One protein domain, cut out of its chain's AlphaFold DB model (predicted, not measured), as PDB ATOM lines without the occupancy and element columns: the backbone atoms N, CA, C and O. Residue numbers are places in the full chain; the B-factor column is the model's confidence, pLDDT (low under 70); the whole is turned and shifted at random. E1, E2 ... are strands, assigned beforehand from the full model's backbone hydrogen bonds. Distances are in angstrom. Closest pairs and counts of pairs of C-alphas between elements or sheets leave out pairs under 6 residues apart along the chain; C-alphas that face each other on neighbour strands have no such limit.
ATOM      1  N   LEU A 775      75.715  80.843 154.847       88.19
ATOM      2  CA  LEU A 775      76.280  81.300 156.113       88.19
ATOM      3  C   LEU A 775      75.530  82.552 156.553       88.19
ATOM      4  O   LEU A 775      75.478  83.531 155.812       88.19
ATOM      5  N   VAL A 776      74.985  82.523 157.763       90.25
ATOM      6  CA  VAL A 776      74.361  83.683 158.398       90.25
ATOM      7  C   VAL A 776      75.171  84.114 159.606       90.25
ATOM      8  O   VAL A 776      75.622  83.283 160.395       90.25
ATOM      9  N   ALA A 777      75.351  85.419 159.766       91.75
ATOM     10  CA  ALA A 777      75.829  85.998 161.006       91.75
ATOM     11  C   ALA A 777      74.649  86.100 161.978       91.75
ATOM     12  O   ALA A 777      73.621  86.700 161.664       91.75
ATOM     13  N   THR A 778      74.783  85.487 163.148       89.19
ATOM     14  CA  THR A 778      73.746  85.486 164.186       89.19
ATOM     15  C   THR A 778      74.373  85.446 165.566       89.19
ATOM     16  O   THR A 778      75.424  84.838 165.776       89.19
ATOM     17  N   GLN A 779      73.727  86.098 166.525       87.12
ATOM     18  CA  GLN A 779      73.928  85.770 167.928       87.12
ATOM     19  C   GLN A 779      72.850  84.749 168.307       87.12
ATOM     20  O   GLN A 779      71.687  85.143 168.356       87.12
ATOM     21  N   PRO A 780      73.192  83.470 168.557       79.62
ATOM     22  CA  PRO A 780      72.201  82.419 168.775       79.62
ATOM     23  C   PRO A 780      71.179  82.766 169.861       79.62
ATOM     24  O   PRO A 780      71.524  83.377 170.878       79.62
ATOM     25  N   TRP A 781      69.928  82.357 169.650       71.31
ATOM     26  CA  TRP A 781      68.884  82.517 170.653       71.31
ATOM     27  C   TRP A 781      69.129  81.581 171.841       71.31
ATOM     28  O   TRP A 781      69.397  80.394 171.670       71.31
ATOM     29  N   ASP A 782      69.022  82.112 173.056       63.41
ATOM     30  CA  ASP A 782      69.252  81.383 174.309       63.41
ATOM     31  C   ASP A 782      67.953  81.032 175.052       63.41
ATOM     32  O   ASP A 782      67.982  80.651 176.220       63.41
ATOM     33  N   GLY A 783      66.797  81.174 174.393       56.38
ATOM     34  CA  GLY A 783      65.488  80.877 174.980       56.38
ATOM     35  C   GLY A 783      64.894  82.011 175.821       56.38
ATOM     36  O   GLY A 783      63.823  81.848 176.402       56.38
ATOM     37  N   THR A 784      65.541  83.179 175.893       50.81
ATOM     38  CA  THR A 784      65.021  84.334 176.638       50.81
ATOM     39  C   THR A 784      64.604  85.457 175.679       50.81
ATOM     40  O   THR A 784      65.383  85.957 174.875       50.81
ATOM     41  N   GLY A 785      63.320  85.821 175.705       46.41
ATOM     42  CA  GLY A 785      62.692  86.716 174.720       46.41
ATOM     43  C   GLY A 785      62.936  88.218 174.919       46.41
ATOM     44  O   GLY A 785      61.966  88.973 174.923       46.41
ATOM     45  N   SER A 786      64.179  88.651 175.130       47.22
ATOM     46  CA  SER A 786      64.601  90.056 175.006       47.22
ATOM     47  C   SER A 786      66.123  90.158 175.079       47.22
ATOM     48  O   SER A 786      66.732  89.451 175.883       47.22
ATOM     49  N   GLY A 794      77.784  91.544 170.477       79.31
ATOM     50  CA  GLY A 794      78.070  90.840 169.231       79.31
ATOM     51  C   GLY A 794      77.963  91.778 168.029       79.31
ATOM     52  O   GLY A 794      77.139  92.698 168.007       79.31
ATOM     53  N   GLY A 795      78.761  91.532 166.995       89.75
ATOM     54  CA  GLY A 795      78.644  92.285 165.753       89.75
ATOM     55  C   GLY A 795      79.319  91.616 164.569       89.75
ATOM     56  O   GLY A 795      80.053  90.645 164.715       89.75
ATOM     57  N   TRP A 796      79.071  92.164 163.393       94.81
ATOM     58  CA  TRP A 796      79.640  91.755 162.126       94.81
ATOM     59  C   TRP A 796      80.085  92.995 161.355       94.81
ATOM     60  O   TRP A 796      79.404  94.022 161.366       94.81
ATOM     61  N   THR A 797      81.234  92.924 160.692       95.06
ATOM     62  CA  THR A 797      81.758  94.027 159.883       95.06
ATOM     63  C   THR A 797      82.224  93.537 158.526       95.06
ATOM     64  O   THR A 797      82.938  92.543 158.450       95.06
ATOM     65  N   GLY A 798      81.903  94.274 157.469       95.00
ATOM     66  CA  GLY A 798      82.375  93.985 156.118       95.00
ATOM     67  C   GLY A 798      82.522  95.252 155.278       95.00
ATOM     68  O   GLY A 798      82.178  96.350 155.720       95.00
ATOM     69  N   THR A 799      83.078  95.118 154.073       95.31
ATOM     70  CA  THR A 799      83.292  96.248 153.154       95.31
ATOM     71  C   THR A 799      82.735  95.922 151.777       95.31
ATOM     72  O   THR A 799      83.146  94.949 151.156       95.31
ATOM     73  N   LEU A 800      81.825  96.764 151.296       93.06
ATOM     74  CA  LEU A 800      81.224  96.682 149.968       93.06
ATOM     75  C   LEU A 800      81.934  97.660 149.022       93.06
ATOM     76  O   LEU A 800      82.164  98.807 149.399       93.06
ATOM     77  N   GLN A 801      82.262  97.251 147.796       93.38
ATOM     78  CA  GLN A 801      82.849  98.153 146.795       93.38
ATOM     79  C   GLN A 801      81.766  98.745 145.896       93.38
ATOM     80  O   GLN A 801      81.203  98.044 145.060       93.38
ATOM     81  N   VAL A 802      81.480 100.037 146.050       93.19
ATOM     82  CA  VAL A 802      80.449 100.733 145.271       93.19
ATOM     83  C   VAL A 802      81.060 101.229 143.952       93.19
ATOM     84  O   VAL A 802      81.959 102.071 143.986       93.19
ATOM     85  N   PRO A 803      80.613 100.743 142.780       89.38
ATOM     86  CA  PRO A 803      81.271 101.017 141.503       89.38
ATOM     87  C   PRO A 803      81.076 102.464 141.034       89.38
ATOM     88  O   PRO A 803      81.966 103.037 140.407       89.38
ATOM     89  N   SER A 804      79.932 103.072 141.347       90.88
ATOM     90  CA  SER A 804      79.602 104.449 140.988       90.88
ATOM     91  C   SER A 804      78.758 105.111 142.072       90.88
ATOM     92  O   SER A 804      77.905 104.476 142.699       90.88
ATOM     93  N   ALA A 805      78.988 106.409 142.281       92.25
ATOM     94  CA  ALA A 805      78.180 107.202 143.193       92.25
ATOM     95  C   ALA A 805      76.744 107.296 142.662       92.25
ATOM     96  O   ALA A 805      76.537 107.429 141.454       92.25
ATOM     97  N   GLY A 806      75.758 107.241 143.551       91.62
ATOM     98  CA  GLY A 806      74.355 107.283 143.154       91.62
ATOM     99  C   GLY A 806      73.399 107.126 144.327       91.62
ATOM    100  O   GLY A 806      73.821 107.005 145.478       91.62
ATOM    101  N   ARG A 807      72.100 107.118 144.016       91.69
ATOM    102  CA  ARG A 807      71.039 106.883 144.998       91.69
ATOM    103  C   ARG A 807      70.702 105.403 145.060       91.69
ATOM    104  O   ARG A 807      70.225 104.831 144.078       91.69
ATOM    105  N   TYR A 808      70.941 104.800 146.221       91.00
ATOM    106  CA  TYR A 808      70.722 103.379 146.458       91.00
ATOM    107  C   TYR A 808      69.792 103.152 147.644       91.00
ATOM    108  O   TYR A 808      69.885 103.820 148.672       91.00
ATOM    109  N   VAL A 809      68.925 102.157 147.527       90.56
ATOM    110  CA  VAL A 809      68.206 101.572 148.653       90.56
ATOM    111  C   VAL A 809      69.057 100.438 149.209       90.56
ATOM    112  O   VAL A 809      69.554  99.593 148.460       90.56
ATOM    113  N   VAL A 810      69.235 100.427 150.525       90.50
ATOM    114  CA  VAL A 810      69.925  99.349 151.233       90.50
ATOM    115  C   VAL A 810      68.917  98.237 151.491       90.50
ATOM    116  O   VAL A 810      67.830  98.496 151.994       90.50
ATOM    117  N   TRP A 811      69.279  97.009 151.156       90.06
ATOM    118  CA  TRP A 811      68.472  95.813 151.341       90.06
ATOM    119  C   TRP A 811      69.249  94.769 152.120       90.06
ATOM    120  O   TRP A 811      70.469  94.681 152.013       90.06
ATOM    121  N   GLY A 812      68.536  93.947 152.872       88.50
ATOM    122  CA  GLY A 812      69.112  92.863 153.642       88.50
ATOM    123  C   GLY A 812      68.443  91.541 153.455       88.50
ATOM    124  O   GLY A 812      67.231  91.463 153.624       88.50
ATOM    125  N   LEU A 813      69.235  90.502 153.235       86.81
ATOM    126  CA  LEU A 813      68.757  89.137 153.309       86.81
ATOM    127  C   LEU A 813      68.820  88.698 154.771       86.81
ATOM    128  O   LEU A 813      69.903  88.472 155.320       86.81
ATOM    129  N   THR A 814      67.660  88.647 155.421       86.25
ATOM    130  CA  THR A 814      67.557  88.463 156.877       86.25
ATOM    131  C   THR A 814      66.464  87.468 157.244       86.25
ATOM    132  O   THR A 814      65.577  87.202 156.441       86.25
ATOM    133  N   GLY A 815      66.515  86.894 158.443       81.69
ATOM    134  CA  GLY A 815      65.530  85.930 158.946       81.69
ATOM    135  C   GLY A 815      65.750  85.647 160.431       81.69
ATOM    136  O   GLY A 815      66.464  86.395 161.091       81.69
ATOM    137  N   THR A 816      65.182  84.568 160.969       78.69
ATOM    138  CA  THR A 816      65.372  84.181 162.382       78.69
ATOM    139  C   THR A 816      65.125  82.692 162.597       78.69
ATOM    140  O   THR A 816      64.323  82.159 161.863       78.69
ATOM    141  N   ASP A 817      65.727  81.990 163.564       65.06
ATOM    142  CA  ASP A 817      65.263  80.656 164.033       65.06
ATOM    143  C   ASP A 817      64.248  80.724 165.166       65.06
ATOM    144  O   ASP A 817      63.705  79.690 165.568       65.06
ATOM    145  N   ASN A 818      64.003  81.912 165.711       64.06
ATOM    146  CA  ASN A 818      63.224  82.014 166.922       64.06
ATOM    147  C   ASN A 818      61.739  81.714 166.635       64.06
ATOM    148  O   ASN A 818      61.108  82.437 165.856       64.06
ATOM    149  N   PRO A 819      61.130  80.709 167.296       49.22
ATOM    150  CA  PRO A 819      59.697  80.459 167.212       49.22
ATOM    151  C   PRO A 819      58.832  81.657 167.640       49.22
ATOM    152  O   PRO A 819      57.701  81.743 167.176       49.22
ATOM    153  N   ASP A 820      59.329  82.593 168.450       50.84
ATOM    154  CA  ASP A 820      58.578  83.793 168.846       50.84
ATOM    155  C   ASP A 820      58.550  84.886 167.757       50.84
ATOM    156  O   ASP A 820      57.718  85.791 167.843       50.84
ATOM    157  N   GLY A 821      59.419  84.811 166.733       49.72
ATOM    158  CA  GLY A 821      59.459  85.666 165.532       49.72
ATOM    159  C   GLY A 821      59.719  87.162 165.772       49.72
ATOM    160  O   GLY A 821      60.749  87.687 165.378       49.72
ATOM    161  N   ASN A 822      58.816  87.848 166.474       52.88
ATOM    162  CA  ASN A 822      58.785  89.302 166.700       52.88
ATOM    163  C   ASN A 822      59.843  89.829 167.697       52.88
ATOM    164  O   ASN A 822      59.729  90.959 168.168       52.88
ATOM    165  N   LYS A 823      60.771  88.980 168.151       60.31
ATOM    166  CA  LYS A 823      61.775  89.313 169.184       60.31
ATOM    167  C   LYS A 823      63.191  88.889 168.806       60.31
ATOM    168  O   LYS A 823      64.056  88.784 169.678       60.31
ATOM    169  N   SER A 824      63.369  88.559 167.533       70.81
ATOM    170  CA  SER A 824      64.605  88.069 166.934       70.81
ATOM    171  C   SER A 824      64.696  88.494 165.474       70.81
ATOM    172  O   SER A 824      65.262  87.778 164.659       70.81
ATOM    173  N   ASP A 825      64.126  89.641 165.124       72.31
ATOM    174  CA  ASP A 825      63.964  90.077 163.739       72.31
ATOM    175  C   ASP A 825      64.646  91.423 163.486       72.31
ATOM    176  O   ASP A 825      64.295  92.125 162.542       72.31
ATOM    177  N   SER A 826      65.616  91.827 164.307       81.06
ATOM    178  CA  SER A 826      66.179  93.169 164.197       81.06
ATOM    179  C   SER A 826      67.675  93.273 164.499       81.06
ATOM    180  O   SER A 826      68.258  92.505 165.270       81.06
ATOM    181  N   PHE A 827      68.299  94.283 163.888       87.12
ATOM    182  CA  PHE A 827      69.726  94.590 163.985       87.12
ATOM    183  C   PHE A 827      69.960  96.083 164.227       87.12
ATOM    184  O   PHE A 827      69.090  96.922 163.994       87.12
ATOM    185  N   PHE A 828      71.172  96.432 164.650       88.50
ATOM    186  CA  PHE A 828      71.683  97.790 164.490       88.50
ATOM    187  C   PHE A 828      72.594  97.848 163.266       88.50
ATOM    188  O   PHE A 828      73.508  97.044 163.162       88.50
ATOM    189  N   LEU A 829      72.393  98.801 162.359       90.25
ATOM    190  CA  LEU A 829      73.223  98.960 161.160       90.25
ATOM    191  C   LEU A 829      73.968 100.298 161.192       90.25
ATOM    192  O   LEU A 829      73.357 101.341 161.409       90.25
ATOM    193  N   ARG A 830      75.276 100.297 160.921       90.88
ATOM    194  CA  ARG A 830      76.060 101.506 160.627       90.88
ATOM    195  C   ARG A 830      76.675 101.414 159.240       90.88
ATOM    196  O   ARG A 830      77.266 100.399 158.878       90.88
ATOM    197  N   LEU A 831      76.588 102.515 158.501       90.44
ATOM    198  CA  LEU A 831      77.203 102.672 157.187       90.44
ATOM    199  C   LEU A 831      78.286 103.753 157.259       90.44
ATOM    200  O   LEU A 831      78.040 104.878 157.702       90.44
ATOM    201  N   ASN A 832      79.504 103.390 156.859       90.31
ATOM    202  CA  ASN A 832      80.703 104.228 156.879       90.31
ATOM    203  C   ASN A 832      80.970 104.906 158.239       90.31
ATOM    204  O   ASN A 832      81.173 106.121 158.320       90.31
ATOM    205  N   GLY A 833      80.898 104.131 159.329       83.00
ATOM    206  CA  GLY A 833      81.055 104.644 160.695       83.00
ATOM    207  C   GLY A 833      79.928 105.584 161.146       83.00
ATOM    208  O   GLY A 833      80.160 106.442 161.991       83.00
ATOM    209  N   GLY A 834      78.734 105.463 160.553       81.62
ATOM    210  CA  GLY A 834      77.563 106.289 160.864       81.62
ATOM    211  C   GLY A 834      77.449 107.581 160.051       81.62
ATOM    212  O   GLY A 834      76.539 108.366 160.286       81.62
ATOM    213  N   LYS A 835      78.346 107.809 159.081       82.75
ATOM    214  CA  LYS A 835      78.317 108.997 158.208       82.75
ATOM    215  C   LYS A 835      77.202 108.957 157.162       82.75
ATOM    216  O   LYS A 835      76.778 110.006 156.695       82.75
ATOM    217  N   LEU A 836      76.750 107.761 156.788       77.62
ATOM    218  CA  LEU A 836      75.634 107.538 155.862       77.62
ATOM    219  C   LEU A 836      74.389 107.103 156.653       77.62
ATOM    220  O   LEU A 836      73.842 106.026 156.426       77.62
ATOM    221  N   GLY A 837      74.025 107.909 157.656       63.81
ATOM    222  CA  GLY A 837      72.976 107.629 158.640       63.81
ATOM    223  C   GLY A 837      71.716 108.484 158.469       63.81
ATOM    224  O   GLY A 837      71.737 109.549 157.851       63.81
ATOM    225  N   TYR A 838      70.611 108.010 159.044       58.91
ATOM    226  CA  TYR A 838      69.353 108.749 159.145       58.91
ATOM    227  C   TYR A 838      69.495 109.900 160.156       58.91
ATOM    228  O   TYR A 838      69.925 109.699 161.290       58.91
ATOM    229  N   THR A 839      69.134 111.123 159.764       54.38
ATOM    230  CA  THR A 839      69.323 112.333 160.588       54.38
ATOM    231  C   THR A 839      68.286 112.508 161.703       54.38
ATOM    232  O   THR A 839      68.361 113.479 162.456       54.38
ATOM    233  N   SER A 840      67.337 111.579 161.855       50.22
ATOM    234  CA  SER A 840      66.321 111.614 162.913       50.22
ATOM    235  C   SER A 840      66.252 110.296 163.683       50.22
ATOM    236  O   SER A 840      65.670 109.328 163.219       50.22
ATOM    237  N   GLY A 841      66.803 110.280 164.896       49.06
ATOM    238  CA  GLY A 841      66.806 109.136 165.810       49.06
ATOM    239  C   GLY A 841      67.520 109.493 167.118       49.06
ATOM    240  O   GLY A 841      68.144 110.549 167.213       49.06
ATOM    241  N   LYS A 842      67.439 108.636 168.149       49.06
ATOM    242  CA  LYS A 842      68.163 108.857 169.424       49.06
ATOM    243  C   LYS A 842      69.689 108.739 169.275       49.06
ATOM    244  O   LYS A 842      70.414 109.246 170.123       49.06
ATOM    245  N   ASP A 843      70.155 108.075 168.218       64.94
ATOM    246  CA  ASP A 843      71.565 107.944 167.849       64.94
ATOM    247  C   ASP A 843      71.690 108.004 166.312       64.94
ATOM    248  O   ASP A 843      71.529 106.976 165.656       64.94
ATOM    249  N   PRO A 844      71.964 109.181 165.717       63.81
ATOM    250  CA  PRO A 844      72.029 109.352 164.262       63.81
ATOM    251  C   PRO A 844      73.207 108.604 163.610       63.81
ATOM    252  O   PRO A 844      73.329 108.588 162.388       63.81
ATOM    253  N   SER A 845      74.086 107.978 164.404       75.56
ATOM    254  CA  SER A 845      75.210 107.187 163.897       75.56
ATOM    255  C   SER A 845      74.822 105.771 163.450       75.56
ATOM    256  O   SER A 845      75.680 105.055 162.929       75.56
ATOM    257  N   ARG A 846      73.573 105.327 163.669       81.06
ATOM    258  CA  ARG A 846      73.101 103.971 163.333       81.06
ATOM    259  C   ARG A 846      71.603 103.913 163.020       81.06
ATOM    260  O   ARG A 846      70.843 104.739 163.499       81.06
ATOM    261  N   PHE A 847      71.189 102.876 162.299       82.31
ATOM    262  CA  PHE A 847      69.791 102.499 162.079       82.31
ATOM    263  C   PHE A 847      69.404 101.354 163.026       82.31
ATOM    264  O   PHE A 847      70.174 100.403 163.179       82.31
ATOM    265  N   ALA A 848      68.222 101.401 163.639       81.75
ATOM    266  CA  ALA A 848      67.612 100.288 164.367       81.75
ATOM    267  C   ALA A 848      66.746  99.454 163.414       81.75
ATOM    268  O   ALA A 848      65.522  99.438 163.500       81.75
ATOM    269  N   TRP A 849      67.389  98.768 162.481       84.12
ATOM    270  CA  TRP A 849      66.728  98.060 161.394       84.12
ATOM    271  C   TRP A 849      65.876  96.882 161.883       84.12
ATOM    272  O   TRP A 849      66.390  95.943 162.492       84.12
ATOM    273  N   THR A 850      64.570  96.950 161.626       79.31
ATOM    274  CA  THR A 850      63.589  95.896 161.919       79.31
ATOM    275  C   THR A 850      63.265  95.155 160.633       79.31
ATOM    276  O   THR A 850      62.945  95.762 159.617       79.31
ATOM    277  N   THR A 851      63.358  93.836 160.645       73.12
ATOM    278  CA  THR A 851      63.204  93.030 159.430       73.12
ATOM    279  C   THR A 851      61.808  92.442 159.291       73.12
ATOM    280  O   THR A 851      61.410  92.144 158.175       73.12
ATOM    281  N   PHE A 852      61.042  92.348 160.388       67.12
ATOM    282  CA  PHE A 852      59.686  91.780 160.437       67.12
ATOM    283  C   PHE A 852      59.594  90.315 159.962       67.12
ATOM    284  O   PHE A 852      58.501  89.760 159.856       67.12
ATOM    285  N   ASN A 853      60.734  89.665 159.715       62.44
ATOM    286  CA  ASN A 853      60.809  88.338 159.121       62.44
ATOM    287  C   ASN A 853      60.602  87.244 160.173       62.44
ATOM    288  O   ASN A 853      61.283  87.206 161.195       62.44
ATOM    289  N   LYS A 854      59.717  86.287 159.876       60.09
ATOM    290  CA  LYS A 854      59.365  85.168 160.775       60.09
ATOM    291  C   LYS A 854      59.874  83.793 160.313       60.09
ATOM    292  O   LYS A 854      59.503  82.793 160.923       60.09
ATOM    293  N   GLN A 855      60.751  83.763 159.299       60.03
ATOM    294  CA  GLN A 855      61.204  82.636 158.450       60.03
ATOM    295  C   GLN A 855      60.409  82.428 157.159       60.03
ATOM    296  O   GLN A 855      59.179  82.433 157.211       60.03
ATOM    297  N   PRO A 856      61.074  82.104 156.025       66.69
ATOM    298  CA  PRO A 856      62.527  81.898 155.802       66.69
ATOM    299  C   PRO A 856      63.347  83.209 155.750       66.69
ATOM    300  O   PRO A 856      62.873  84.245 156.205       66.69
ATOM    301  N   LEU A 857      64.592  83.151 155.247       77.94
ATOM    302  CA  LEU A 857      65.336  84.348 154.835       77.94
ATOM    303  C   LEU A 857      64.534  85.109 153.772       77.94
ATOM    304  O   LEU A 857      63.952  84.483 152.892       77.94
ATOM    305  N   THR A 858      64.499  86.435 153.846       76.81
ATOM    306  CA  THR A 858      63.833  87.279 152.844       76.81
ATOM    307  C   THR A 858      64.550  88.616 152.723       76.81
ATOM    308  O   THR A 858      65.128  89.113 153.699       76.81
ATOM    309  N   TRP A 859      64.538  89.199 151.521       81.75
ATOM    310  CA  TRP A 859      65.035  90.552 151.311       81.75
ATOM    311  C   TRP A 859      64.097  91.595 151.918       81.75
ATOM    312  O   TRP A 859      62.932  91.715 151.543       81.75
ATOM    313  N   VAL A 860      64.644  92.403 152.820       81.25
ATOM    314  CA  VAL A 860      63.933  93.491 153.496       81.25
ATOM    315  C   VAL A 860      64.667  94.794 153.219       81.25
ATOM    316  O   VAL A 860      65.890  94.848 153.394       81.25
ATOM    317  N   PRO A 861      63.970  95.862 152.793       86.12
ATOM    318  CA  PRO A 861      64.605  97.163 152.673       86.12
ATOM    319  C   PRO A 861      65.002  97.674 154.060       86.12
ATOM    320  O   PRO A 861      64.359  97.379 155.073       86.12
ATOM    321  N   LEU A 862      66.049  98.488 154.105       86.25
ATOM    322  CA  LEU A 862      66.424  99.208 155.307       86.25
ATOM    323  C   LEU A 862      65.245 100.060 155.795       86.25
ATOM    324  O   LEU A 862      64.474 100.644 155.026       86.25
ATOM    325  N   ASN A 863      65.106 100.093 157.109       78.94
ATOM    326  CA  ASN A 863      64.202 100.948 157.853       78.94
ATOM    327  C   ASN A 863      64.877 101.286 159.190       78.94
ATOM    328  O   ASN A 863      65.876 100.668 159.562       78.94
ATOM    329  N   ASP A 864      64.355 102.286 159.889       75.38
ATOM    330  CA  ASP A 864      64.769 102.612 161.252       75.38
ATOM    331  C   ASP A 864      63.571 102.425 162.189       75.38
ATOM    332  O   ASP A 864      62.657 103.252 162.257       75.38
ATOM    333  N   GLY A 865      63.515 101.274 162.858       71.94
ATOM    334  CA  GLY A 865      62.329 100.831 163.577       71.94
ATOM    335  C   GLY A 865      61.195 100.497 162.608       71.94
ATOM    336  O   GLY A 865      61.303  99.547 161.843       71.94
ATOM    337  N   ASP A 866      60.121 101.285 162.656       61.12
ATOM    338  CA  ASP A 866      58.967 101.185 161.749       61.12
ATOM    339  C   ASP A 866      59.014 102.244 160.630       61.12
ATOM    340  O   ASP A 866      58.129 102.308 159.775       61.12
ATOM    341  N   VAL A 867      60.033 103.113 160.637       64.94
ATOM    342  CA  VAL A 867      60.138 104.230 159.697       64.94
ATOM    343  C   VAL A 867      60.889 103.770 158.455       64.94
ATOM    344  O   VAL A 867      62.065 103.411 158.518       64.94
ATOM    345  N   LYS A 868      60.219 103.805 157.298       68.25
ATOM    346  CA  LYS A 868      60.859 103.501 156.012       68.25
ATOM    347  C   LYS A 868      61.996 104.483 155.746       68.25
ATOM    348  O   LYS A 868      61.781 105.696 155.724       68.25
ATOM    349  N   THR A 869      63.187 103.960 155.473       71.69
ATOM    350  CA  THR A 869      64.289 104.779 154.965       71.69
ATOM    351  C   THR A 869      64.199 104.832 153.443       71.69
ATOM    352  O   THR A 869      64.055 103.796 152.797       71.69
ATOM    353  N   GLY A 870      64.240 106.037 152.866       77.62
ATOM    354  CA  GLY A 870      64.331 106.215 151.414       77.62
ATOM    355  C   GLY A 870      65.712 105.836 150.864       77.62
ATOM    356  O   GLY A 870      66.591 105.401 151.607       77.62
ATOM    357  N   ALA A 871      65.922 106.032 149.559       86.56
ATOM    358  CA  ALA A 871      67.238 105.832 148.954       86.56
ATOM    359  C   ALA A 871      68.265 106.835 149.506       86.56
ATOM    360  O   ALA A 871      67.974 108.031 149.615       86.56
ATOM    361  N   LEU A 872      69.461 106.337 149.809       88.69
ATOM    362  CA  LEU A 872      70.602 107.081 150.330       88.69
ATOM    363  C   LEU A 872      71.544 107.476 149.189       88.69
ATOM    364  O   LEU A 872      71.769 106.687 148.271       88.69
ATOM    365  N   ASP A 873      72.141 108.663 149.273       90.62
ATOM    366  CA  ASP A 873      73.260 109.052 148.415       90.62
ATOM    367  C   ASP A 873      74.528 108.319 148.869       90.62
ATOM    368  O   ASP A 873      75.107 108.628 149.913       90.62
ATOM    369  N   VAL A 874      74.962 107.323 148.095       92.00
ATOM    370  CA  VAL A 874      76.147 106.515 148.402       92.00
ATOM    371  C   VAL A 874      77.281 106.900 147.446       92.00
ATOM    372  O   VAL A 874      77.083 106.856 146.229       92.00
ATOM    373  N   PRO A 875      78.470 107.286 147.947       91.06
ATOM    374  CA  PRO A 875      79.619 107.599 147.101       91.06
ATOM    375  C   PRO A 875      80.221 106.338 146.464       91.06
ATOM    376  O   PRO A 875      80.080 105.237 146.992       91.06
ATOM    377  N   ALA A 876      80.945 106.511 145.354       93.12
ATOM    378  CA  ALA A 876      81.771 105.448 144.783       93.12
ATOM    379  C   ALA A 876      82.939 105.094 145.719       93.12
ATOM    380  O   ALA A 876      83.469 105.961 146.420       93.12
ATOM    381  N   GLY A 877      83.384 103.840 145.670       92.81
ATOM    382  CA  GLY A 877      84.494 103.318 146.463       92.81
ATOM    383  C   GLY A 877      84.049 102.458 147.655       92.81
ATOM    384  O   GLY A 877      82.924 101.954 147.676       92.81
ATOM    385  N   PRO A 878      84.937 102.234 148.639       93.56
ATOM    386  CA  PRO A 878      84.674 101.316 149.740       93.56
ATOM    387  C   PRO A 878      83.623 101.872 150.710       93.56
ATOM    388  O   PRO A 878      83.803 102.926 151.321       93.56
ATOM    389  N   LEU A 879      82.556 101.106 150.915       94.25
ATOM    390  CA  LEU A 879      81.528 101.337 151.918       94.25
ATOM    391  C   LEU A 879      81.691 100.332 153.061       94.25
ATOM    392  O   LEU A 879      81.425  99.141 152.902       94.25
ATOM    393  N   LYS A 880      82.096 100.817 154.237       94.38
ATOM    394  CA  LYS A 880      82.146  99.997 155.452       94.38
ATOM    395  C   LYS A 880      80.730  99.754 155.984       94.38
ATOM    396  O   LYS A 880      79.983 100.711 156.185       94.38
ATOM    397  N   VAL A 881      80.396  98.497 156.251       94.19
ATOM    398  CA  VAL A 881      79.117  98.049 156.810       94.19
ATOM    399  C   VAL A 881      79.373  97.421 158.175       94.19
ATOM    400  O   VAL A 881      80.254  96.573 158.312       94.19
ATOM    401  N   GLU A 882      78.611  97.830 159.184       92.88
ATOM    402  CA  GLU A 882      78.712  97.289 160.541       92.88
ATOM    403  C   GLU A 882      77.313  96.909 161.029       92.88
ATOM    404  O   GLU A 882      76.431  97.762 161.120       92.88
ATOM    405  N   VAL A 883      77.111  95.630 161.328       92.12
ATOM    406  CA  VAL A 883      75.858  95.066 161.833       92.12
ATOM    407  C   VAL A 883      76.072  94.680 163.292       92.12
ATOM    408  O   VAL A 883      76.884  93.817 163.599       92.12
ATOM    409  N   GLY A 884      75.377  95.339 164.208       88.81
ATOM    410  CA  GLY A 884      75.363  95.030 165.633       88.81
ATOM    411  C   GLY A 884      74.114  94.252 166.032       88.81
ATOM    412  O   GLY A 884      73.064  94.353 165.391       88.81
ATOM    413  N   VAL A 885      74.217  93.503 167.127       81.94
ATOM    414  CA  VAL A 885      73.080  92.775 167.698       81.94
ATOM    415  C   VAL A 885      72.083  93.762 168.295       81.94
ATOM    416  O   VAL A 885      72.429  94.558 169.167       81.94
ATOM    417  N   ARG A 886      70.835  93.696 167.831       79.94
ATOM    418  CA  ARG A 886      69.690  94.309 168.514       79.94
ATOM    419  C   ARG A 886      68.881  93.238 169.235       79.94
ATOM    420  O   ARG A 886      68.549  93.442 170.396       79.94
ATOM    421  N   GLU A 887      68.655  92.091 168.593       75.38
ATOM    422  CA  GLU A 887      67.977  90.933 169.180       75.38
ATOM    423  C   GLU A 887      68.701  89.606 168.852       75.38
ATOM    424  O   GLU A 887      69.080  89.380 167.701       75.38
ATOM    425  N   PRO A 888      68.923  88.709 169.836       77.88
ATOM    426  CA  PRO A 888      69.445  87.359 169.594       77.88
ATOM    427  C   PRO A 888      68.477  86.519 168.759       77.88
ATOM    428  O   PRO A 888      67.271  86.698 168.865       77.88
ATOM    429  N   GLY A 889      68.985  85.568 167.979       78.38
ATOM    430  CA  GLY A 889      68.206  84.724 167.067       78.38
ATOM    431  C   GLY A 889      67.961  85.351 165.694       78.38
ATOM    432  O   GLY A 889      67.444  84.675 164.809       78.38
ATOM    433  N   ALA A 890      68.333  86.619 165.490       84.94
ATOM    434  CA  ALA A 890      68.256  87.268 164.188       84.94
ATOM    435  C   ALA A 890      69.393  86.793 163.275       84.94
ATOM    436  O   ALA A 890      70.567  86.785 163.653       84.94
ATOM    437  N   TRP A 891      69.046  86.405 162.053       88.62
ATOM    438  CA  TRP A 891      69.963  85.936 161.021       88.62
ATOM    439  C   TRP A 891      70.226  87.024 159.989       88.62
ATOM    440  O   TRP A 891      69.297  87.517 159.353       88.62
ATOM    441  N   PHE A 892      71.495  87.371 159.792       90.38
ATOM    442  CA  PHE A 892      71.949  88.248 158.719       90.38
ATOM    443  C   PHE A 892      72.729  87.419 157.698       90.38
ATOM    444  O   PHE A 892      73.823  86.947 157.996       90.38
ATOM    445  N   ALA A 893      72.171  87.212 156.505       90.12
ATOM    446  CA  ALA A 893      72.813  86.452 155.431       90.12
ATOM    447  C   ALA A 893      73.607  87.348 154.469       90.12
ATOM    448  O   ALA A 893      74.590  86.910 153.870       90.12
ATOM    449  N   GLY A 894      73.207  88.612 154.326       90.75
ATOM    450  CA  GLY A 894      73.904  89.574 153.484       90.75
ATOM    451  C   GLY A 894      73.165  90.896 153.329       90.75
ATOM    452  O   GLY A 894      72.028  91.058 153.773       90.75
ATOM    453  N   LEU A 895      73.833  91.842 152.677       92.69
ATOM    454  CA  LEU A 895      73.339  93.177 152.363       92.69
ATOM    455  C   LEU A 895      73.531  93.462 150.874       92.69
ATOM    456  O   LEU A 895      74.527  93.050 150.284       92.69
ATOM    457  N   ALA A 896      72.602  94.196 150.275       92.44
ATOM    458  CA  ALA A 896      72.690  94.668 148.904       92.44
ATOM    459  C   ALA A 896      72.360  96.162 148.804       92.44
ATOM    460  O   ALA A 896      71.483  96.669 149.500       92.44
ATOM    461  N   LEU A 897      73.056  96.867 147.920       92.88
ATOM    462  CA  LEU A 897      72.691  98.199 147.455       92.88
ATOM    463  C   LEU A 897      72.019  98.064 146.099       92.88
ATOM    464  O   LEU A 897      72.648  97.614 145.139       92.88
ATOM    465  N   LEU A 898      70.754  98.459 146.020       92.06
ATOM    466  CA  LEU A 898      69.991  98.473 144.775       92.06
ATOM    467  C   LEU A 898      69.767  99.923 144.350       92.06
ATOM    468  O   LEU A 898      69.414 100.735 145.206       92.06
ATOM    469  N   PRO A 899      69.934 100.274 143.064       89.75
ATOM    470  CA  PRO A 899      69.569 101.601 142.577       89.75
ATOM    471  C   PRO A 899      68.117 101.959 142.938       89.75
ATOM    472  O   PRO A 899      67.247 101.085 142.956       89.75
ATOM    473  N   GLU A 900      67.846 103.235 143.227       87.06
ATOM    474  CA  GLU A 900      66.491 103.715 143.544       87.06
ATOM    475  C   GLU A 900      65.471 103.258 142.478       87.06
ATOM    476  O   GLU A 900      65.707 103.370 141.276       87.06
ATOM    477  N   GLY A 901      64.345 102.691 142.927       79.81
ATOM    478  CA  GLY A 901      63.302 102.141 142.053       79.81
ATOM    479  C   GLY A 901      63.521 100.695 141.585       79.81
ATOM    480  O   GLY A 901      62.695 100.174 140.838       79.81
ATOM    481  N   LYS A 902      64.600 100.021 142.006       82.50
ATOM    482  CA  LYS A 902      64.806  98.581 141.775       82.50
ATOM    483  C   LYS A 902      64.433  97.757 143.011       82.50
ATOM    484  O   LYS A 902      64.645  98.193 144.141       82.50
ATOM    485  N   LEU A 903      63.914  96.552 142.778       79.00
ATOM    486  CA  LEU A 903      63.544  95.578 143.806       79.00
ATOM    487  C   LEU A 903      64.342  94.277 143.610       79.00
ATOM    488  O   LEU A 903      64.666  93.946 142.463       79.00
ATOM    489  N   PRO A 904      64.673  93.551 144.691       73.31
ATOM    490  CA  PRO A 904      65.172  92.186 144.579       73.31
ATOM    491  C   PRO A 904      64.063  91.294 144.011       73.31
ATOM    492  O   PRO A 904      62.891  91.478 144.345       73.31
ATOM    493  N   ALA A 905      64.429  90.371 143.121       59.03
ATOM    494  CA  ALA A 905      63.455  89.504 142.461       59.03
ATOM    495  C   ALA A 905      63.117  88.267 143.308       59.03
ATOM    496  O   ALA A 905      61.960  87.857 143.372       59.03
ATOM    497  N   ASP A 906      64.119  87.728 144.005       61.84
ATOM    498  CA  ASP A 906      64.009  86.642 144.977       61.84
ATOM    499  C   ASP A 906      65.192  86.697 145.967       61.84
ATOM    500  O   ASP A 906      66.038  87.591 145.892       61.84
ATOM    501  N   ASP A 907      65.268  85.740 146.897       58.31
ATOM    502  CA  ASP A 907      66.311  85.650 147.934       58.31
ATOM    503  C   ASP A 907      67.756  85.530 147.389       58.31
ATOM    504  O   ASP A 907      68.711  85.757 148.130       58.31
ATOM    505  N   ASN A 908      67.948  85.223 146.103       56.50
ATOM    506  CA  ASN A 908      69.239  84.909 145.478       56.50
ATOM    507  C   ASN A 908      69.583  85.759 144.250       56.50
ATOM    508  O   ASN A 908      70.764  85.871 143.910       56.50
ATOM    509  N   SER A 909      68.591  86.332 143.573       63.72
ATOM    510  CA  SER A 909      68.785  87.124 142.365       63.72
ATOM    511  C   SER A 909      68.562  88.615 142.636       63.72
ATOM    512  O   SER A 909      67.518  89.077 143.104       63.72
ATOM    513  N   LEU A 910      69.604  89.394 142.348       75.75
ATOM    514  CA  LEU A 910      69.584  90.845 142.460       75.75
ATOM    515  C   LEU A 910      69.521  91.478 141.064       75.75
ATOM    516  O   LEU A 910      70.116  90.949 140.123       75.75
ATOM    517  N   PRO A 911      68.826  92.618 140.909       78.31
ATOM    518  CA  PRO A 911      68.706  93.289 139.623       78.31
ATOM    519  C   PRO A 911      70.062  93.805 139.122       78.31
ATOM    520  O   PRO A 911      70.988  94.053 139.896       78.31
ATOM    521  N   ALA A 912      70.168  94.031 137.811       75.56
ATOM    522  CA  ALA A 912      71.364  94.617 137.211       75.56
ATOM    523  C   ALA A 912      71.740  95.953 137.884       75.56
ATOM    524  O   ALA A 912      70.882  96.806 138.127       75.56
ATOM    525  N   GLY A 913      73.032  96.128 138.170       77.50
ATOM    526  CA  GLY A 913      73.556  97.293 138.892       77.50
ATOM    527  C   GLY A 913      73.465  97.191 140.418       77.50
ATOM    528  O   GLY A 913      73.928  98.103 141.101       77.50
ATOM    529  N   ALA A 914      72.911  96.104 140.962       86.75
ATOM    530  CA  ALA A 914      73.006  95.822 142.385       86.75
ATOM    531  C   ALA A 914      74.430  95.410 142.778       86.75
ATOM    532  O   ALA A 914      75.127  94.709 142.041       86.75
ATOM    533  N   VAL A 915      74.839  95.810 143.976       89.94
ATOM    534  CA  VAL A 915      76.112  95.408 144.584       89.94
ATOM    535  C   VAL A 915      75.792  94.760 145.916       89.94
ATOM    536  O   VAL A 915      75.009  95.317 146.681       89.94
ATOM    537  N   SER A 916      76.368  93.598 146.212       91.69
ATOM    538  CA  SER A 916      76.053  92.857 147.436       91.69
ATOM    539  C   SER A 916      77.285  92.403 148.199       91.69
ATOM    540  O   SER A 916      78.387  92.358 147.656       91.69
ATOM    541  N   LEU A 917      77.064  92.115 149.476       92.06
ATOM    542  CA  LEU A 917      78.039  91.621 150.430       92.06
ATOM    543  C   LEU A 917      77.371  90.534 151.272       92.06
ATOM    544  O   LEU A 917      76.366  90.787 151.942       92.06
ATOM    545  N   LYS A 918      77.915  89.323 151.235       91.50
ATOM    546  CA  LYS A 918      77.431  88.170 151.999       91.50
ATOM    547  C   LYS A 918      78.004  88.190 153.409       91.50
ATOM    548  O   LYS A 918      79.112  88.670 153.638       91.50
ATOM    549  N   ALA A 919      77.303  87.578 154.358       91.81
ATOM    550  CA  ALA A 919      77.791  87.449 155.730       91.81
ATOM    551  C   ALA A 919      79.132  86.692 155.814       91.81
ATOM    552  O   ALA A 919      79.961  87.005 156.665       91.81
ATOM    553  N   SER A 920      79.389  85.754 154.897       90.44
ATOM    554  CA  SER A 920      80.668  85.036 154.791       90.44
ATOM    555  C   SER A 920      81.856  85.907 154.368       90.44
ATOM    556  O   SER A 920      82.995  85.480 154.512       90.44
ATOM    557  N   GLU A 921      81.609  87.093 153.809       92.69
ATOM    558  CA  GLU A 921      82.638  88.018 153.312       92.69
ATOM    559  C   GLU A 921      83.019  89.090 154.350       92.69
ATOM    560  O   GLU A 921      83.796  89.998 154.056       92.69
ATOM    561  N   GLY A 922      82.471  89.001 155.565       92.31
ATOM    562  CA  GLY A 922      82.822  89.873 156.682       92.31
ATOM    563  C   GLY A 922      83.280  89.107 157.917       92.31
ATOM    564  O   GLY A 922      83.291  87.879 157.966       92.31
ATOM    565  N   GLU A 923      83.655  89.863 158.940       94.12
ATOM    566  CA  GLU A 923      84.209  89.360 160.192       94.12
ATOM    567  C   GLU A 923      83.186  89.494 161.323       94.12
ATOM    568  O   GLU A 923      82.678  90.587 161.576       94.12
ATOM    569  N   VAL A 924      82.916  88.398 162.038       92.50
ATOM    570  CA  VAL A 924      82.128  88.416 163.282       92.50
ATOM    571  C   VAL A 924      82.997  88.793 164.485       92.50
ATOM    572  O   VAL A 924      84.188  88.490 164.538       92.50
ATOM    573  N   ARG A 925      82.396  89.448 165.479       90.00
ATOM    574  CA  ARG A 925      83.017  89.878 166.738       90.00
ATOM    575  C   ARG A 925      82.093  89.581 167.918       90.00
ATOM    576  O   ARG A 925      80.870  89.527 167.771       90.00
ATOM    577  N   GLY A 926      82.689  89.448 169.103       86.31
ATOM    578  CA  GLY A 926      81.951  89.230 170.347       86.31
ATOM    579  C   GLY A 926      81.184  87.907 170.345       86.31
ATOM    580  O   GLY A 926      81.744  86.863 170.018       86.31
ATOM    581  N   ALA A 927      79.905  87.947 170.726       83.12
ATOM    582  CA  ALA A 927      79.052  86.760 170.836       83.12
ATOM    583  C   ALA A 927      78.397  86.309 169.513       83.12
ATOM    584  O   ALA A 927      77.785  85.237 169.471       83.12
ATOM    585  N   MET A 928      78.521  87.097 168.439       89.31
ATOM    586  CA  MET A 928      77.998  86.738 167.119       89.31
ATOM    587  C   MET A 928      78.875  85.659 166.470       89.31
ATOM    588  O   MET A 928      80.098  85.666 166.601       89.31
ATOM    589  N   LYS A 929      78.250  84.718 165.761       91.00
ATOM    590  CA  LYS A 929      78.913  83.611 165.065       91.00
ATOM    591  C   LYS A 929      78.364  83.481 163.650       91.00
ATOM    592  O   LYS A 929      77.223  83.857 163.388       91.00
ATOM    593  N   LEU A 930      79.175  82.921 162.758       92.25
ATOM    594  CA  LEU A 930      78.687  82.432 161.474       92.25
ATOM    595  C   LEU A 930      78.101  81.033 161.671       92.25
ATOM    596  O   LEU A 930      78.772  80.143 162.192       92.25
ATOM    597  N   VAL A 931      76.847  80.856 161.270       89.88
ATOM    598  CA  VAL A 931      76.126  79.583 161.320       89.88
ATOM    599  C   VAL A 931      75.738  79.202 159.901       89.88
ATOM    600  O   VAL A 931      75.245  80.033 159.144       89.88
ATOM    601  N   THR A 932      75.969  77.949 159.529       88.12
ATOM    602  CA  THR A 932      75.506  77.422 158.247       88.12
ATOM    603  C   THR A 932      74.044  77.026 158.374       88.12
ATOM    604  O   THR A 932      73.710  76.111 159.126       88.12
ATOM    605  N   LEU A 933      73.177  77.699 157.623       79.19
ATOM    606  CA  LEU A 933      71.816  77.240 157.409       79.19
ATOM    607  C   LEU A 933      71.834  76.131 156.352       79.19
ATOM    608  O   LEU A 933      72.485  76.296 155.310       79.19
ATOM    609  N   PRO A 934      71.157  74.997 156.602       68.62
ATOM    610  CA  PRO A 934      71.071  73.934 155.616       68.62
ATOM    611  C   PRO A 934      70.391  74.459 154.350       68.62
ATOM    612  O   PRO A 934      69.523  75.336 154.418       68.62
TER     613      PRO A 934
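Overview. This is residues 775 to 786 and 794 to 934 of the 1121 residues of the protein "Heparinase II/III-like protein" of Terrimicrobium sacchariphilum (UniProt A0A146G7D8). Two strongly twisted sheets lie face to face as a sandwich: a sheet of five strands covers a branched sheet of seven, in which the long strands E3 and E9 run side by side through the middle. The chain passes from one sheet to the other again and again, and two long loops, residues 832 to 846 and 900 to 914, lie well out from the middle. The printed part has 153 residues with no named helix and twelve named strands, E1 to E12 in order along the chain; the class is all strand, though under half of the residues, 71 of 153, are in named strands. The five-stranded sheet runs E5, E4, E8, E2, E11, all antiparallel, and the neighbour pairs of the branched sheet are antiparallel too. The whole is compact, with a radius of gyration of the C-alphas of 14.3 A, and rounded, with spans of 43 by 35 by 26 A.

Along the chain. Find C-alpha 775 at (76.280, 81.300, 156.113); there E1 begins, residues 775 to 778. Past the cut, E2 runs over residues 795 to 802, 22.2 A long. Next look for C-alpha 806 at (74.355, 107.283, 143.154), from which E3, the longest strand by residues, runs 31.4 A to C-alpha 816. E4 holds residues 826 to 831 and is 16.2 A long; E5 holds 847 to 850, E6 858 to 861 and E7 872 to 874. E8, residues 877 to 885, measures 26.3 A, and E9, residues 890 to 899, measures 26.0 A and bends by 62 degrees at residue 893. E10 is residues 915 to 918, E11 is 923 to 925, and E12, residues 929 to 933 and 12.2 A long, ends at C-alpha 933 at (71.816, 77.240, 157.409).

Arrangement. Start in the branched sheet with E3 and E9, antiparallel at 160 degrees, where N 811 and O 896 are 2.8 A apart. On the other side of E3 from E9 you will find E6, with N 812 and O 860 at 2.8 A, and E7, with N 808 and O 872 at 2.9 A. On the other side of E9 from E3 come E1, with N 777 and O 892 at 2.8 A, and E10, with N 895 and O 917 at 2.8 A; E9 and E10 form a hairpin. E12 is an edge strand beside E1, with N 776 and O 931 at 2.9 A. In the five-stranded sheet, E8 and E2 are antiparallel at 159 degrees, with N 798 and O 881 at 3.0 A. E4 is on the other side of E8, with N 830 and O 882 at 2.8 A, and makes a hairpin with the edge strand E5, where N 829 and O 847 are 2.9 A apart. The other edge strand, E11, pairs with E2, with N 797 and O 923 at 2.9 A. The parts of the two sheets that face each other are 8.6 A centre to centre, their best planes 17 degrees apart and their strands at 26 degrees. Between the sheets, E2 and E10 have 7 pairs of C-alphas within 8 A, the closest those of Leu 800 and Leu 917 at 6.0 A. E2 and E9 are near each other, while E3 and E8 are apart.

Size, cuts and confidence. The two C-alphas farthest apart are those of Gly 783 and Ser 804, at 43.7 A. Residues 787 to 793 are not printed, and C-alphas 786 and 794 are 14.7 A apart across that cut, in the link from E1 to E2. The links E4 to E5 and E9 to E10 are long. Mean pLDDT of the printed part is 80.1; look for values under 70 at residues 782 to 786, 817 to 823, 837 to 844, 852 to 856, 866 to 868, 905 to 909 and 934.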